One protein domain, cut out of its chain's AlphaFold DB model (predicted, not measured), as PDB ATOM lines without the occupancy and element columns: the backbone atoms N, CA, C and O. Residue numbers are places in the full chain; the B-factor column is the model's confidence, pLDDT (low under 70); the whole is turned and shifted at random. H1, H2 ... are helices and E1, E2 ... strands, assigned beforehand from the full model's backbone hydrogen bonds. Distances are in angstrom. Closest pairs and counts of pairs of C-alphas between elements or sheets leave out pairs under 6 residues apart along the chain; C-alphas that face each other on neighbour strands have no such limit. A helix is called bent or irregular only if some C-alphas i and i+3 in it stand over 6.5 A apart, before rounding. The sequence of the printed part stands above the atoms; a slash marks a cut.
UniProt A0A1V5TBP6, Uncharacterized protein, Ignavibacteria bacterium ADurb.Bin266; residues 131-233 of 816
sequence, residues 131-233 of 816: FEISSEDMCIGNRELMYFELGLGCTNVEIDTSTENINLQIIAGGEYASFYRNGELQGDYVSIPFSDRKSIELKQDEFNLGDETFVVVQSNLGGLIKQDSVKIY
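Overview. This is residues 131 to 233 of the 816 residues of an uncharacterized protein of Ignavibacteria bacterium ADurb.Bin266 (UniProt A0A1V5TBP6). Two strongly twisted sheets stand face to face as a small sandwich, E2, E1, E7, E4 and E5 in one and E6, E3, E8 and E9 in the other, with edge strands E2 and E9 near each other and E5 linked tightly to E6. The short helix H1 joins E6 of the one sheet to E7 of the other, at the level of the first sheet and beside its strands, and a long loop, residues 149 to 164, reaches away from the sheets. The printed part has 103 residues, in the order E1 E2 E3 E4 E5 E6 H1 E7 E8 E9, and is mostly strand; the first sheet is mixed, the second antiparallel. It is compact, with a radius of gyration of the C-alphas of 14.0 A and spans of 44 by 30 by 23 A.

Arrangement. E1, residues 131 to 136, and E2, residues 145 to 148, form an antiparallel hairpin, with N 146 and O 133 3.0 A apart. The pairing of E1 is staggered: residues 131 to 134 pair with E2, and 134 to 136 with E7, residues 200 to 204, which is parallel to E1, N 202 and O 134 being 2.9 A apart. E4, residues 177 to 181, is antiparallel to E7, N 180 to O 201 2.8 A, and forms a hairpin with E5, residues 184 to 187, N 181 to O 184 2.9 A. In the other sheet E3, residues 165 to 172, is antiparallel to E6, residues 189 to 193, N 168 to O 190 2.8 A, and to E8, residues 213 to 221, N 169 to O 218 2.9 A. E8 and E9, residues 224 to 232, form a hairpin, N 217 to O 228 2.9 A. The parts of the sheets that face each other are 8.9 A centre to centre, their planes 25 degrees apart; the closest C-alphas of E2 and E9 are those of Met 146 and Asp 228, 6.0 A. H1, residues 194 to 199, is on the second sheet, 8.2 A high and only just over E6, with 4 of its 6 C-alphas falling there. It has 0 of 2 O i to N i+4 pairs within hydrogen-bond range, and 2 of 3 O i to N i+3 pairs.

Along the chain. E1 begins at C-alpha 131, (5.818, -13.510, -24.307), and measures 16.3 A. E3 measures 21.9 A, E8 26.5 A and E9 26.4 A, ending at C-alpha 232, (17.825, 3.801, -21.353). H1 is irregular: C-alphas 195 and 198 are 7.8 A apart.

Size, cuts and confidence. The C-alphas farthest apart, of Cys 154 and Leu 209, are 45.1 A apart. The printed part has no cut, and the link from E2 to E3 is long. Mean pLDDT of the printed part is 75.4; residues 135 to 144, 149 to 164 and 207 to 211 are among the 35 under 70.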
ATOM      1  N   PHE A 131       4.404 -13.193 -24.481       66.12
ATOM      2  CA  PHE A 131       5.818 -13.510 -24.307       66.12
ATOM      3  C   PHE A 131       6.631 -12.278 -23.914       66.12
ATOM      4  O   PHE A 131       6.257 -11.138 -24.191       66.12
ATOM      5  N   GLU A 132       7.775 -12.553 -23.297       81.19
ATOM      6  CA  GLU A 132       8.691 -11.563 -22.743       81.19
ATOM      7  C   GLU A 132      10.040 -11.608 -23.465       81.19
ATOM      8  O   GLU A 132      10.464 -12.667 -23.942       81.19
ATOM      9  N   ILE A 133      10.723 -10.465 -23.506       79.50
ATOM     10  CA  ILE A 133      12.141 -10.343 -23.864       79.50
ATOM     11  C   ILE A 133      12.854  -9.691 -22.680       79.50
ATOM     12  O   ILE A 133      12.394  -8.667 -22.172       79.50
ATOM     13  N   SER A 134      13.980 -10.269 -22.260       71.38
ATOM     14  CA  SER A 134      14.844  -9.675 -21.235       71.38
ATOM     15  C   SER A 134      15.571  -8.457 -21.798       71.38
ATOM     16  O   SER A 134      16.282  -8.601 -22.796       71.38
ATOM     17  N   SER A 135      15.446  -7.289 -21.161       65.06
ATOM     18  CA  SER A 135      16.475  -6.255 -21.280       65.06
ATOM     19  C   SER A 135      17.533  -6.471 -20.205       65.06
ATOM     20  O   SER A 135      17.211  -6.465 -19.011       65.06
ATOM     21  N   GLU A 136      18.783  -6.633 -20.611       59.31
ATOM     22  CA  GLU A 136      19.919  -6.660 -19.693       59.31
ATOM     23  C   GLU A 136      20.745  -5.378 -19.839       59.31
ATOM     24  O   GLU A 136      20.613  -4.637 -20.812       59.31
ATOM     25  N   ASP A 137      21.579  -5.099 -18.838       58.66
ATOM     26  CA  ASP A 137      22.587  -4.024 -18.844       58.66
ATOM     27  C   ASP A 137      22.024  -2.585 -18.750       58.66
ATOM     28  O   ASP A 137      22.769  -1.606 -18.683       58.66
ATOM     29  N   MET A 138      20.701  -2.445 -18.625       55.75
ATOM     30  CA  MET A 138      19.972  -1.168 -18.615       55.75
ATOM     31  C   MET A 138      19.818  -0.529 -17.219       55.75
ATOM     32  O   MET A 138      18.720  -0.193 -16.790       55.75
ATOM     33  N   CYS A 139      20.947  -0.278 -16.546       56.72
ATOM     34  CA  CYS A 139      21.137   0.795 -15.546       56.72
ATOM     35  C   CYS A 139      20.240   0.843 -14.276       56.72
ATOM     36  O   CYS A 139      20.446   1.717 -13.433       56.72
ATOM     37  N   ILE A 140      19.293  -0.079 -14.083       48.50
ATOM     38  CA  ILE A 140      18.539  -0.305 -12.840       48.50
ATOM     39  C   ILE A 140      18.520  -1.810 -12.554       48.50
ATOM     40  O   ILE A 140      18.381  -2.616 -13.470       48.50
ATOM     41  N   GLY A 141      18.605  -2.198 -11.277       46.84
ATOM     42  CA  GLY A 141      18.635  -3.596 -10.815       46.84
ATOM     43  C   GLY A 141      17.354  -4.421 -11.036       46.84
ATOM     44  O   GLY A 141      17.185  -5.460 -10.406       46.84
ATOM     45  N   ASN A 142      16.453  -3.978 -11.915       48.47
ATOM     46  CA  ASN A 142      15.338  -4.760 -12.429       48.47
ATOM     47  C   ASN A 142      15.638  -5.078 -13.895       48.47
ATOM     48  O   ASN A 142      15.789  -4.154 -14.692       48.47
ATOM     49  N   ARG A 143      15.633  -6.360 -14.279       56.66
ATOM     50  CA  ARG A 143      15.429  -6.726 -15.690       56.66
ATOM     51  C   ARG A 143      14.067  -6.165 -16.110       56.66
ATOM     52  O   ARG A 143      13.042  -6.714 -15.707       56.66
ATOM     53  N   GLU A 144      14.037  -5.070 -16.869       62.25
ATOM     54  CA  GLU A 144      12.796  -4.621 -17.497       62.25
ATOM     55  C   GLU A 144      12.418  -5.670 -18.562       62.25
ATOM     56  O   GLU A 144      13.138  -5.927 -19.526       62.25
ATOM     57  N   LEU A 145      11.308  -6.370 -18.332       70.19
ATOM     58  CA  LEU A 145      10.781  -7.352 -19.274       70.19
ATOM     59  C   LEU A 145       9.878  -6.616 -20.259       70.19
ATOM     60  O   LEU A 145       8.843  -6.086 -19.858       70.19
ATOM     61  N   MET A 146      10.248  -6.604 -21.541       75.94
ATOM     62  CA  MET A 146       9.332  -6.131 -22.583       75.94
ATOM     63  C   MET A 146       8.248  -7.186 -22.790       75.94
ATOM     64  O   MET A 146       8.567  -8.320 -23.163       75.94
ATOM     65  N   TYR A 147       6.988  -6.825 -22.554       77.44
ATOM     66  CA  TYR A 147       5.849  -7.738 -22.512       77.44
ATOM     67  C   TYR A 147       4.938  -7.535 -23.724       77.44
ATOM     68  O   TYR A 147       4.258  -6.520 -23.883       77.44
ATOM     69  N   PHE A 148       4.899  -8.536 -24.600       72.69
ATOM     70  CA  PHE A 148       4.136  -8.473 -25.839       72.69
ATOM     71  C   PHE A 148       2.807  -9.210 -25.692       72.69
ATOM     72  O   PHE A 148       2.671 -10.352 -26.129       72.69
ATOM     73  N   GLU A 149       1.812  -8.523 -25.123       66.88
ATOM     74  CA  GLU A 149       0.424  -8.998 -25.114       66.88
ATOM     75  C   GLU A 149      -0.078  -9.170 -26.549       66.88
ATOM     76  O   GLU A 149      -0.245  -8.170 -27.255       66.88
ATOM     77  N   LEU A 150      -0.371 -10.387 -27.011       59.34
ATOM     78  CA  LEU A 150      -0.949 -10.590 -28.352       59.34
ATOM     79  C   LEU A 150      -2.482 -10.722 -28.329       59.34
ATOM     80  O   LEU A 150      -3.104 -10.478 -29.366       59.34
ATOM     81  N   GLY A 151      -3.098 -10.989 -27.170       51.78
ATOM     82  CA  GLY A 151      -4.552 -11.153 -27.022       51.78
ATOM     83  C   GLY A 151      -5.170 -10.353 -25.866       51.78
ATOM     84  O   GLY A 151      -4.692 -10.400 -24.744       51.78
ATOM     85  N   LEU A 152      -6.278  -9.647 -26.134       42.72
ATOM     86  CA  LEU A 152      -7.199  -9.118 -25.115       42.72
ATOM     87  C   LEU A 152      -8.643  -9.120 -25.660       42.72
ATOM     88  O   LEU A 152      -8.922  -8.532 -26.708       42.72
ATOM     89  N   GLY A 153      -9.584  -9.707 -24.911       44.94
ATOM     90  CA  GLY A 153     -11.031  -9.671 -25.192       44.94
ATOM     91  C   GLY A 153     -11.546 -10.725 -26.187       44.94
ATOM     92  O   GLY A 153     -10.841 -11.656 -26.553       44.94
ATOM     93  N   CYS A 154     -12.804 -10.595 -26.644       41.03
ATOM     94  CA  CYS A 154     -13.454 -11.548 -27.570       41.03
ATOM     95  C   CYS A 154     -12.907 -11.461 -29.032       41.03
ATOM     96  O   CYS A 154     -13.692 -11.513 -29.984       41.03
ATOM     97  N   THR A 155     -11.596 -11.281 -29.234       43.69
ATOM     98  CA  THR A 155     -10.922 -11.167 -30.545       43.69
ATOM     99  C   THR A 155      -9.586 -11.906 -30.536       43.69
ATOM    100  O   THR A 155      -8.537 -11.294 -30.354       43.69
ATOM    101  N   ASN A 156      -9.643 -13.212 -30.790       47.28
ATOM    102  CA  ASN A 156      -8.469 -14.080 -30.861       47.28
ATOM    103  C   ASN A 156      -8.165 -14.431 -32.322       47.28
ATOM    104  O   ASN A 156      -9.081 -14.613 -33.128       47.28
ATOM    105  N   VAL A 157      -6.879 -14.495 -32.668       49.28
ATOM    106  CA  VAL A 157      -6.388 -14.846 -34.008       49.28
ATOM    107  C   VAL A 157      -5.602 -16.145 -33.896       49.28
ATOM    108  O   VAL A 157      -4.661 -16.229 -33.114       49.28
ATOM    109  N   GLU A 158      -5.979 -17.151 -34.680       51.75
ATOM    110  CA  GLU A 158      -5.250 -18.419 -34.740       51.75
ATOM    111  C   GLU A 158      -3.919 -18.242 -35.479       51.75
ATOM    112  O   GLU A 158      -3.896 -17.830 -36.641       51.75
ATOM    113  N   ILE A 159      -2.814 -18.593 -34.816       55.72
ATOM    114  CA  ILE A 159      -1.468 -18.617 -35.395       55.72
ATOM    115  C   ILE A 159      -0.808 -19.947 -35.044       55.72
ATOM    116  O   ILE A 159      -0.736 -20.328 -33.876       55.72
ATOM    117  N   ASP A 160      -0.284 -20.645 -36.050       59.81
ATOM    118  CA  ASP A 160       0.495 -21.863 -35.841       59.81
ATOM    119  C   ASP A 160       1.930 -21.529 -35.408       59.81
ATOM    120  O   ASP A 160       2.862 -21.456 -36.210       59.81
ATOM    121  N   THR A 161       2.126 -21.364 -34.102       57.84
ATOM    122  CA  THR A 161       3.441 -21.101 -33.501       57.84
ATOM    123  C   THR A 161       4.437 -22.264 -33.628       57.84
ATOM    124  O   THR A 161       5.598 -22.107 -33.249       57.84
ATOM    125  N   SER A 162       4.029 -23.419 -34.177       56.62
ATOM    126  CA  SER A 162       4.946 -24.516 -34.517       56.62
ATOM    127  C   SER A 162       5.599 -24.361 -35.897       56.62
ATOM    128  O   SER A 162       6.606 -25.019 -36.167       56.62
ATOM    129  N   THR A 163       5.061 -23.487 -36.759       61.25
ATOM    130  CA  THR A 163       5.603 -23.204 -38.100       61.25
ATOM    131  C   THR A 163       5.939 -21.731 -38.343       61.25
ATOM    132  O   THR A 163       6.745 -21.444 -39.228       61.25
ATOM    133  N   GLU A 164       5.390 -20.806 -37.553       69.06
ATOM    134  CA  GLU A 164       5.657 -19.369 -37.662       69.06
ATOM    135  C   GLU A 164       6.908 -18.915 -36.889       69.06
ATOM    136  O   GLU A 164       7.129 -19.259 -35.722       69.06
ATOM    137  N   ASN A 165       7.706 -18.062 -37.537       84.81
ATOM    138  CA  ASN A 165       8.782 -17.323 -36.882       84.81
ATOM    139  C   ASN A 165       8.225 -16.059 -36.220       84.81
ATOM    140  O   ASN A 165       7.425 -15.333 -36.815       84.81
ATOM    141  N   ILE A 166       8.755 -15.726 -35.045       87.06
ATOM    142  CA  ILE A 166       8.666 -14.368 -34.524       87.06
ATOM    143  C   ILE A 166       9.772 -13.508 -35.140       87.06
ATOM    144  O   ILE A 166      10.933 -13.912 -35.217       87.06
ATOM    145  N   ASN A 167       9.396 -12.312 -35.585       91.69
ATOM    146  CA  ASN A 167      10.310 -11.299 -36.096       91.69
ATOM    147  C   ASN A 167      10.306 -10.128 -35.118       91.69
ATOM    148  O   ASN A 167       9.242  -9.593 -34.810       91.69
ATOM    149  N   LEU A 168      11.479  -9.744 -34.636       93.25
ATOM    150  CA  LEU A 168      11.681  -8.649 -33.696       93.25
ATOM    151  C   LEU A 168      12.518  -7.575 -34.383       93.25
ATOM    152  O   LEU A 168      13.488  -7.894 -35.072       93.25
ATOM    153  N   GLN A 169      12.132  -6.315 -34.219       95.56
ATOM    154  CA  GLN A 169      12.813  -5.178 -34.824       95.56
ATOM    155  C   GLN A 169      12.888  -4.010 -33.842       95.56
ATOM    156  O   GLN A 169      11.855  -3.567 -33.340       95.56
ATOM    157  N   ILE A 170      14.078  -3.453 -33.639       94.06
ATOM    158  CA  ILE A 170      14.247  -2.154 -32.994       94.06
ATOM    159  C   ILE A 170      13.808  -1.078 -33.993       94.06
ATOM    160  O   ILE A 170      14.340  -0.978 -35.100       94.06
ATOM    161  N   ILE A 171      12.782  -0.307 -33.636       93.25
ATOM    162  CA  ILE A 171      12.198   0.736 -34.498       93.25
ATOM    163  C   ILE A 171      12.553   2.159 -34.046       93.25
ATOM    164  O   ILE A 171      12.363   3.105 -34.811       93.25
ATOM    165  N   ALA A 172      13.091   2.307 -32.833       90.19
ATOM    166  CA  ALA A 172      13.745   3.510 -32.326       90.19
ATOM    167  C   ALA A 172      14.752   3.120 -31.230       90.19
ATOM    168  O   ALA A 172      14.480   2.189 -30.473       90.19
ATOM    169  N   GLY A 173      15.882   3.827 -31.137       85.12
ATOM    170  CA  GLY A 173      16.902   3.596 -30.109       85.12
ATOM    171  C   GLY A 173      17.938   2.508 -30.427       85.12
ATOM    172  O   GLY A 173      18.667   2.106 -29.527       85.12
ATOM    173  N   GLY A 174      18.034   2.042 -31.680       85.31
ATOM    174  CA  GLY A 174      19.056   1.066 -32.109       85.31
ATOM    175  C   GLY A 174      20.492   1.608 -32.061       85.31
ATOM    176  O   GLY A 174      21.448   0.856 -32.139       85.31
ATOM    177  N   GLU A 175      20.666   2.919 -31.881       83.06
ATOM    178  CA  GLU A 175      21.960   3.525 -31.558       83.06
ATOM    179  C   GLU A 175      22.394   3.337 -30.089       83.06
ATOM    180  O   GLU A 175      23.492   3.763 -29.730       83.06
ATOM    181  N   TYR A 176      21.543   2.739 -29.244       81.50
ATOM    182  CA  TYR A 176      21.808   2.487 -27.823       81.50
ATOM    183  C   TYR A 176      21.824   1.000 -27.452       81.50
ATOM    184  O   TYR A 176      22.389   0.661 -26.415       81.50
ATOM    185  N   ALA A 177      21.183   0.126 -28.229       85.88
ATOM    186  CA  ALA A 177      20.999  -1.279 -27.877       85.88
ATOM    187  C   ALA A 177      20.786  -2.162 -29.109       85.88
ATOM    188  O   ALA A 177      20.143  -1.739 -30.071       85.88
ATOM    189  N   SER A 178      21.209  -3.420 -29.002       90.56
ATOM    190  CA  SER A 178      21.065  -4.456 -30.026       90.56
ATOM    191  C   SER A 178      20.426  -5.730 -29.465       90.56
ATOM    192  O   SER A 178      20.479  -6.002 -28.262       90.56
ATOM    193  N   PHE A 179      19.844  -6.569 -30.334       91.75
ATOM    194  CA  PHE A 179      19.461  -7.926 -29.935       91.75
ATOM    195  C   PHE A 179      20.680  -8.842 -29.849       91.75
ATOM    196  O   PHE A 179      21.552  -8.820 -30.721       91.75
ATOM    197  N   TYR A 180      20.671  -9.720 -28.853       88.31
ATOM    198  CA  TYR A 180      21.634 -10.794 -28.649       88.31
ATOM    199  C   TYR A 180      20.910 -12.139 -28.584       88.31
ATOM    200  O   TYR A 180      19.729 -12.220 -28.238       88.31
ATOM    201  N   ARG A 181      21.616 -13.212 -28.956       87.81
ATOM    202  CA  ARG A 181      21.122 -14.586 -28.852       87.81
ATOM    203  C   ARG A 181      22.205 -15.500 -28.306       87.81
ATOM    204  O   ARG A 181      23.201 -15.725 -28.988       87.81
ATOM    205  N   ASN A 182      22.001 -16.063 -27.114       82.38
ATOM    206  CA  ASN A 182      23.014 -16.864 -26.410       82.38
ATOM    207  C   ASN A 182      24.384 -16.137 -26.327       82.38
ATOM    208  O   ASN A 182      25.426 -16.750 -26.565       82.38
ATOM    209  N   GLY A 183      24.379 -14.819 -26.092       76.62
ATOM    210  CA  GLY A 183      25.578 -13.969 -26.102       76.62
ATOM    211  C   GLY A 183      26.122 -13.554 -27.484       76.62
ATOM    212  O   GLY A 183      27.033 -12.731 -27.545       76.62
ATOM    213  N   GLU A 184      25.584 -14.048 -28.607       85.62
ATOM    214  CA  GLU A 184      25.985 -13.594 -29.951       85.62
ATOM    215  C   GLU A 184      25.131 -12.409 -30.435       85.62
ATOM    216  O   GLU A 184      23.904 -12.512 -30.520       85.62
ATOM    217  N   LEU A 185      25.778 -11.305 -30.823       89.06
ATOM    218  CA  LEU A 185      25.136 -10.113 -31.394       89.06
ATOM    219  C   LEU A 185      24.339 -10.443 -32.670       89.06
ATOM    220  O   LEU A 185      24.889 -10.963 -33.643       89.06
ATOM    221  N   GLN A 186      23.056 -10.076 -32.681       93.06
ATOM    222  CA  GLN A 186      22.149 -10.160 -33.833       93.06
ATOM    223  C   GLN A 186      21.896  -8.778 -34.479       93.06
ATOM    224  O   GLN A 186      21.647  -8.709 -35.684       93.06
ATOM    225  N   GLY A 187      22.001  -7.685 -33.706       92.25
ATOM    226  CA  GLY A 187      21.743  -6.301 -34.140       92.25
ATOM    227  C   GLY A 187      20.263  -5.899 -34.054       92.25
ATOM    228  O   GLY A 187      19.487  -6.546 -33.356       92.25
ATOM    229  N   ASP A 188      19.850  -4.856 -34.780       94.75
ATOM    230  CA  ASP A 188      18.502  -4.248 -34.713       94.75
ATOM    231  C   ASP A 188      17.332  -5.161 -35.134       94.75
ATOM    232  O   ASP A 188      16.166  -4.777 -35.009       94.75
ATOM    233  N   TYR A 189      17.598  -6.335 -35.711       95.56
ATOM    234  CA  TYR A 189      16.569  -7.232 -36.237       95.56
ATOM    235  C   TYR A 189      16.937  -8.700 -36.040       95.56
ATOM    236  O   TYR A 189      18.014  -9.138 -36.440       95.56
ATOM    237  N   VAL A 190      15.989  -9.489 -35.535       95.06
ATOM    238  CA  VAL A 190      16.134 -10.942 -35.410       95.06
ATOM    239  C   VAL A 190      14.847 -11.664 -35.823       95.06
ATOM    240  O   VAL A 190      13.736 -11.213 -35.547       95.06
ATOM    241  N   SER A 191      14.991 -12.796 -36.514       93.69
ATOM    242  CA  SER A 191      13.888 -13.685 -36.903       93.69
ATOM    243  C   SER A 191      14.213 -15.102 -36.460       93.69
ATOM    244  O   SER A 191      15.220 -15.670 -36.888       93.69
ATOM    245  N   ILE A 192      13.377 -15.664 -35.592       90.06
ATOM    246  CA  ILE A 192      13.592 -16.973 -34.964       90.06
ATOM    247  C   ILE A 192      12.275 -17.751 -34.836       90.06
ATOM    248  O   ILE A 192      11.207 -17.138 -34.806       90.06
ATOM    249  N   PRO A 193      12.321 -19.089 -34.717       85.12
ATOM    250  CA  PRO A 193      11.150 -19.882 -34.353       85.12
ATOM    251  C   PRO A 193      10.546 -19.402 -33.026       85.12
ATOM    252  O   PRO A 193      11.282 -19.076 -32.094       85.12
ATOM    253  N   PHE A 194       9.216 -19.409 -32.888       78.06
ATOM    254  CA  PHE A 194       8.566 -18.993 -31.635       78.06
ATOM    255  C   PHE A 194       8.959 -19.864 -30.417       78.06
ATOM    256  O   PHE A 194       8.946 -19.392 -29.274       78.06
ATOM    257  N   SER A 195       9.373 -21.118 -30.640       77.94
ATOM    258  CA  SER A 195       9.976 -21.978 -29.607       77.94
ATOM    259  C   SER A 195      11.194 -21.341 -28.938       77.94
ATOM    260  O   SER A 195      11.395 -21.510 -27.738       77.94
ATOM    261  N   ASP A 196      11.964 -20.563 -29.698       82.88
ATOM    262  CA  ASP A 196      13.290 -20.080 -29.326       82.88
ATOM    263  C   ASP A 196      13.247 -18.668 -28.718       82.88
ATOM    264  O   ASP A 196      14.294 -18.120 -28.374       82.88
ATOM    265  N   ARG A 197      12.055 -18.067 -28.563       81.44
ATOM    266  CA  ARG A 197      11.861 -16.670 -28.115       81.44
ATOM    267  C   ARG A 197      12.567 -16.321 -26.800       81.44
ATOM    268  O   ARG A 197      13.070 -15.217 -26.667       81.44
ATOM    269  N   LYS A 198      12.686 -17.288 -25.882       81.19
ATOM    270  CA  LYS A 198      13.410 -17.142 -24.603       81.19
ATOM    271  C   LYS A 198      14.939 -17.051 -24.742       81.19
ATOM    272  O   LYS A 198      15.601 -16.839 -23.740       81.19
ATOM    273  N   SER A 199      15.494 -17.258 -25.938       83.19
ATOM    274  CA  SER A 199      16.935 -17.117 -26.212       83.19
ATOM    275  C   SER A 199      17.328 -15.735 -26.737       83.19
ATOM    276  O   SER A 199      18.481 -15.563 -27.114       83.19
ATOM    277  N   ILE A 200      16.385 -14.785 -26.819       88.44
ATOM    278  CA  ILE A 200      16.653 -13.408 -27.249       88.44
ATOM    279  C   ILE A 200      16.721 -12.485 -26.037       88.44
ATOM    280  O   ILE A 200      15.785 -12.419 -25.238       88.44
ATOM    281  N   GLU A 201      17.808 -11.731 -25.977       86.81
ATOM    282  CA  GLU A 201      18.037 -10.624 -25.056       86.81
ATOM    283  C   GLU A 201      18.119  -9.320 -25.860       86.81
ATOM    284  O   GLU A 201      18.519  -9.317 -27.029       86.81
ATOM    285  N   LEU A 202      17.757  -8.204 -25.238       85.75
ATOM    286  CA  LEU A 202      18.126  -6.864 -25.683       85.75
ATOM    287  C   LEU A 202      19.198  -6.347 -24.713       85.75
ATOM    288  O   LEU A 202      18.944  -6.308 -23.511       85.75
ATOM    289  N   LYS A 203      20.375  -5.969 -25.215       81.94
ATOM    290  CA  LYS A 203      21.483  -5.450 -24.393       81.94
ATOM    291  C   LYS A 203      21.857  -4.039 -24.829       81.94
ATOM    292  O   LYS A 203      21.750  -3.711 -26.011       81.94
ATOM    293  N   GLN A 204      22.270  -3.208 -23.874       79.44
ATOM    294  CA  GLN A 204      22.741  -1.850 -24.141       79.44
ATOM    295  C   GLN A 204      24.180  -1.883 -24.686       79.44
ATOM    296  O   GLN A 204      25.078  -2.389 -24.019       79.44
ATOM    297  N   ASP A 205      24.404  -1.312 -25.873       75.19
ATOM    298  CA  ASP A 205      25.672  -1.432 -26.613       75.19
ATOM    299  C   ASP A 205      26.763  -0.463 -26.110       75.19
ATOM    300  O   ASP A 205      27.951  -0.776 -26.163       75.19
ATOM    301  N   GLU A 206      26.373   0.729 -25.640       71.75
ATOM    302  CA  GLU A 206      27.261   1.732 -25.031       71.75
ATOM    303  C   GLU A 206      26.511   2.590 -23.987       71.75
ATOM    304  O   GLU A 206      25.287   2.744 -24.017       71.75
ATOM    305  N   PHE A 207      27.241   3.223 -23.060       68.69
ATOM    306  CA  PHE A 207      26.667   4.147 -22.069       68.69
ATOM    307  C   PHE A 207      26.010   5.376 -22.725       68.69
ATOM    308  O   PHE A 207      26.690   6.191 -23.352       68.69
ATOM    309  N   ASN A 208      24.712   5.593 -22.493       69.38
ATOM    310  CA  ASN A 208      24.009   6.779 -22.986       69.38
ATOM    311  C   ASN A 208      24.479   8.061 -22.273       69.38
ATOM    312  O   ASN A 208      24.154   8.330 -21.117       69.38
ATOM    313  N   LEU A 209      25.223   8.896 -22.999       58.25
ATOM    314  CA  LEU A 209      25.765  10.170 -22.512       58.25
ATOM    315  C   LEU A 209      24.744  11.331 -22.515       58.25
ATOM    316  O   LEU A 209      25.100  12.447 -22.127       58.25
ATOM    317  N   GLY A 210      23.518  11.100 -22.996       63.66
ATOM    318  CA  GLY A 210      22.437  12.085 -23.084       63.66
ATOM    319  C   GLY A 210      21.516  12.119 -21.860       63.66
ATOM    320  O   GLY A 210      21.855  11.620 -20.786       63.66
ATOM    321  N   ASP A 211      20.340  12.725 -22.032       69.19
ATOM    322  CA  ASP A 211      19.215  12.571 -21.099       69.19
ATOM    323  C   ASP A 211      18.599  11.156 -21.234       69.19
ATOM    324  O   ASP A 211      18.946  10.408 -22.155       69.19
ATOM    325  N   GLU A 212      17.686  10.779 -20.328       71.56
ATOM    326  CA  GLU A 212      16.935   9.514 -20.424       71.56
ATOM    327  C   GLU A 212      16.235   9.370 -21.789       71.56
ATOM    328  O   GLU A 212      15.631  10.318 -22.302       71.56
ATOM    329  N   THR A 213      16.279   8.169 -22.360       82.19
ATOM    330  CA  THR A 213      15.679   7.835 -23.657       82.19
ATOM    331  C   THR A 213      15.063   6.430 -23.624       82.19
ATOM    332  O   THR A 213      15.037   5.782 -22.580       82.19
ATOM    333  N   PHE A 214      14.515   5.960 -24.742       84.00
ATOM    334  CA  PHE A 214      13.839   4.664 -24.837       84.00
ATOM    335  C   PHE A 214      14.275   3.902 -26.084       84.00
ATOM    336  O   PHE A 214      14.386   4.485 -27.165       84.00
ATOM    337  N   VAL A 215      14.431   2.588 -25.938       87.19
ATOM    338  CA  VAL A 215      14.477   1.652 -27.066       87.19
ATOM    339  C   VAL A 215      13.060   1.143 -27.284       87.19
ATOM    340  O   VAL A 215      12.382   0.768 -26.330       87.19
ATOM    341  N   VAL A 216      12.590   1.155 -28.530       90.38
ATOM    342  CA  VAL A 216      11.246   0.689 -28.893       90.38
ATOM    343  C   VAL A 216      11.380  -0.526 -29.797       90.38
ATOM    344  O   VAL A 216      11.925  -0.428 -30.900       90.38
ATOM    345  N   VAL A 217      10.851  -1.659 -29.342       91.88
ATOM    346  CA  VAL A 217      10.873  -2.931 -30.065       91.88
ATOM    347  C   VAL A 217       9.493  -3.236 -30.622       91.88
ATOM    348  O   VAL A 217       8.484  -3.177 -29.926       91.88
ATOM    349  N   GLN A 218       9.458  -3.609 -31.896       92.62
ATOM    350  CA  GLN A 218       8.284  -4.133 -32.571       92.62
ATOM    351  C   GLN A 218       8.419  -5.643 -32.767       92.62
ATOM    352  O   GLN A 218       9.380  -6.106 -33.382       92.62
ATOM    353  N   SER A 219       7.417  -6.400 -32.327       87.69
ATOM    354  CA  SER A 219       7.258  -7.813 -32.659       87.69
ATOM    355  C   SER A 219       6.270  -8.005 -33.811       87.69
ATOM    356  O   SER A 219       5.312  -7.246 -33.970       87.69
ATOM    357  N   ASN A 220       6.518  -9.018 -34.641       85.44
ATOM    358  CA  ASN A 220       5.620  -9.485 -35.690       85.44
ATOM    359  C   ASN A 220       5.626 -11.020 -35.739       85.44
ATOM    360  O   ASN A 220       6.614 -11.629 -36.169       85.44
ATOM    361  N   LEU A 221       4.514 -11.623 -35.322       77.06
ATOM    362  CA  LEU A 221       4.265 -13.066 -35.331       77.06
ATOM    363  C   LEU A 221       3.004 -13.334 -36.162       77.06
ATOM    364  O   LEU A 221       1.945 -12.791 -35.853       77.06
ATOM    365  N   GLY A 222       3.108 -14.114 -37.244       69.56
ATOM    366  CA  GLY A 222       1.970 -14.437 -38.124       69.56
ATOM    367  C   GLY A 222       1.220 -13.227 -38.720       69.56
ATOM    368  O   GLY A 222       0.083 -13.367 -39.168       69.56
ATOM    369  N   GLY A 223       1.815 -12.027 -38.714       70.31
ATOM    370  CA  GLY A 223       1.173 -10.774 -39.129       70.31
ATOM    371  C   GLY A 223       0.507  -9.968 -38.005       70.31
ATOM    372  O   GLY A 223       0.054  -8.852 -38.270       70.31
ATOM    373  N   LEU A 224       0.464 -10.472 -36.765       69.50
ATOM    374  CA  LEU A 224       0.136  -9.658 -35.592       69.50
ATOM    375  C   LEU A 224       1.346  -8.818 -35.204       69.50
ATOM    376  O   LEU A 224       2.408  -9.360 -34.909       69.50
ATOM    377  N   ILE A 225       1.162  -7.498 -35.189       78.62
ATOM    378  CA  ILE A 225       2.206  -6.535 -34.844       78.62
ATOM    379  C   ILE A 225       1.904  -5.930 -33.473       78.62
ATOM    380  O   ILE A 225       0.831  -5.352 -33.277       78.62
ATOM    381  N   LYS A 226       2.865  -6.021 -32.551       82.81
ATOM    382  CA  LYS A 226       2.848  -5.327 -31.256       82.81
ATOM    383  C   LYS A 226       4.149  -4.564 -31.049       82.81
ATOM    384  O   LYS A 226       5.141  -4.813 -31.729       82.81
ATOM    385  N   GLN A 227       4.111  -3.585 -30.158       87.25
ATOM    386  CA  GLN A 227       5.246  -2.739 -29.814       87.25
ATOM    387  C   GLN A 227       5.300  -2.602 -28.302       87.25
ATOM    388  O   GLN A 227       4.248  -2.462 -27.678       87.25
ATOM    389  N   ASP A 228       6.511  -2.607 -27.765       86.12
ATOM    390  CA  ASP A 228       6.797  -2.254 -26.380       86.12
ATOM    391  C   ASP A 228       8.102  -1.440 -26.319       86.12
ATOM    392  O   ASP A 228       8.811  -1.308 -27.325       86.12
ATOM    393  N   SER A 229       8.397  -0.833 -25.173       86.25
ATOM    394  CA  SER A 229       9.547   0.054 -25.008       86.25
ATOM    395  C   SER A 229      10.181  -0.043 -23.633       86.25
ATOM    396  O   SER A 229       9.477  -0.112 -22.631       86.25
ATOM    397  N   VAL A 230      11.503   0.076 -23.601       82.94
ATOM    398  CA  VAL A 230      12.332  -0.108 -22.409       82.94
ATOM    399  C   VAL A 230      13.285   1.079 -22.224       82.94
ATOM    400  O   VAL A 230      13.693   1.708 -23.212       82.94
ATOM    401  N   LYS A 231      13.577   1.472 -20.976       77.31
ATOM    402  CA  LYS A 231      14.178   2.786 -20.684       77.31
ATOM    403  C   LYS A 231      15.707   2.761 -20.592       77.31
ATOM    404  O   LYS A 231      16.280   2.124 -19.718       77.31
ATOM    405  N   ILE A 232      16.376   3.559 -21.424       75.06
ATOM    406  CA  ILE A 232      17.825   3.801 -21.353       75.06
ATOM    407  C   ILE A 232      18.088   5.037 -20.477       75.06
ATOM    408  O   ILE A 232      17.664   6.151 -20.799       75.06
ATOM    409  N   TYR A 233      18.818   4.847 -19.381       69.06
ATOM    410  CA  TYR A 233      19.127   5.881 -18.384       69.06
ATOM    411  C   TYR A 233      20.338   6.747 -18.778       69.06
ATOM    412  O   TYR A 233      20.923   6.562 -19.848       69.06
TER     413      TYR A 233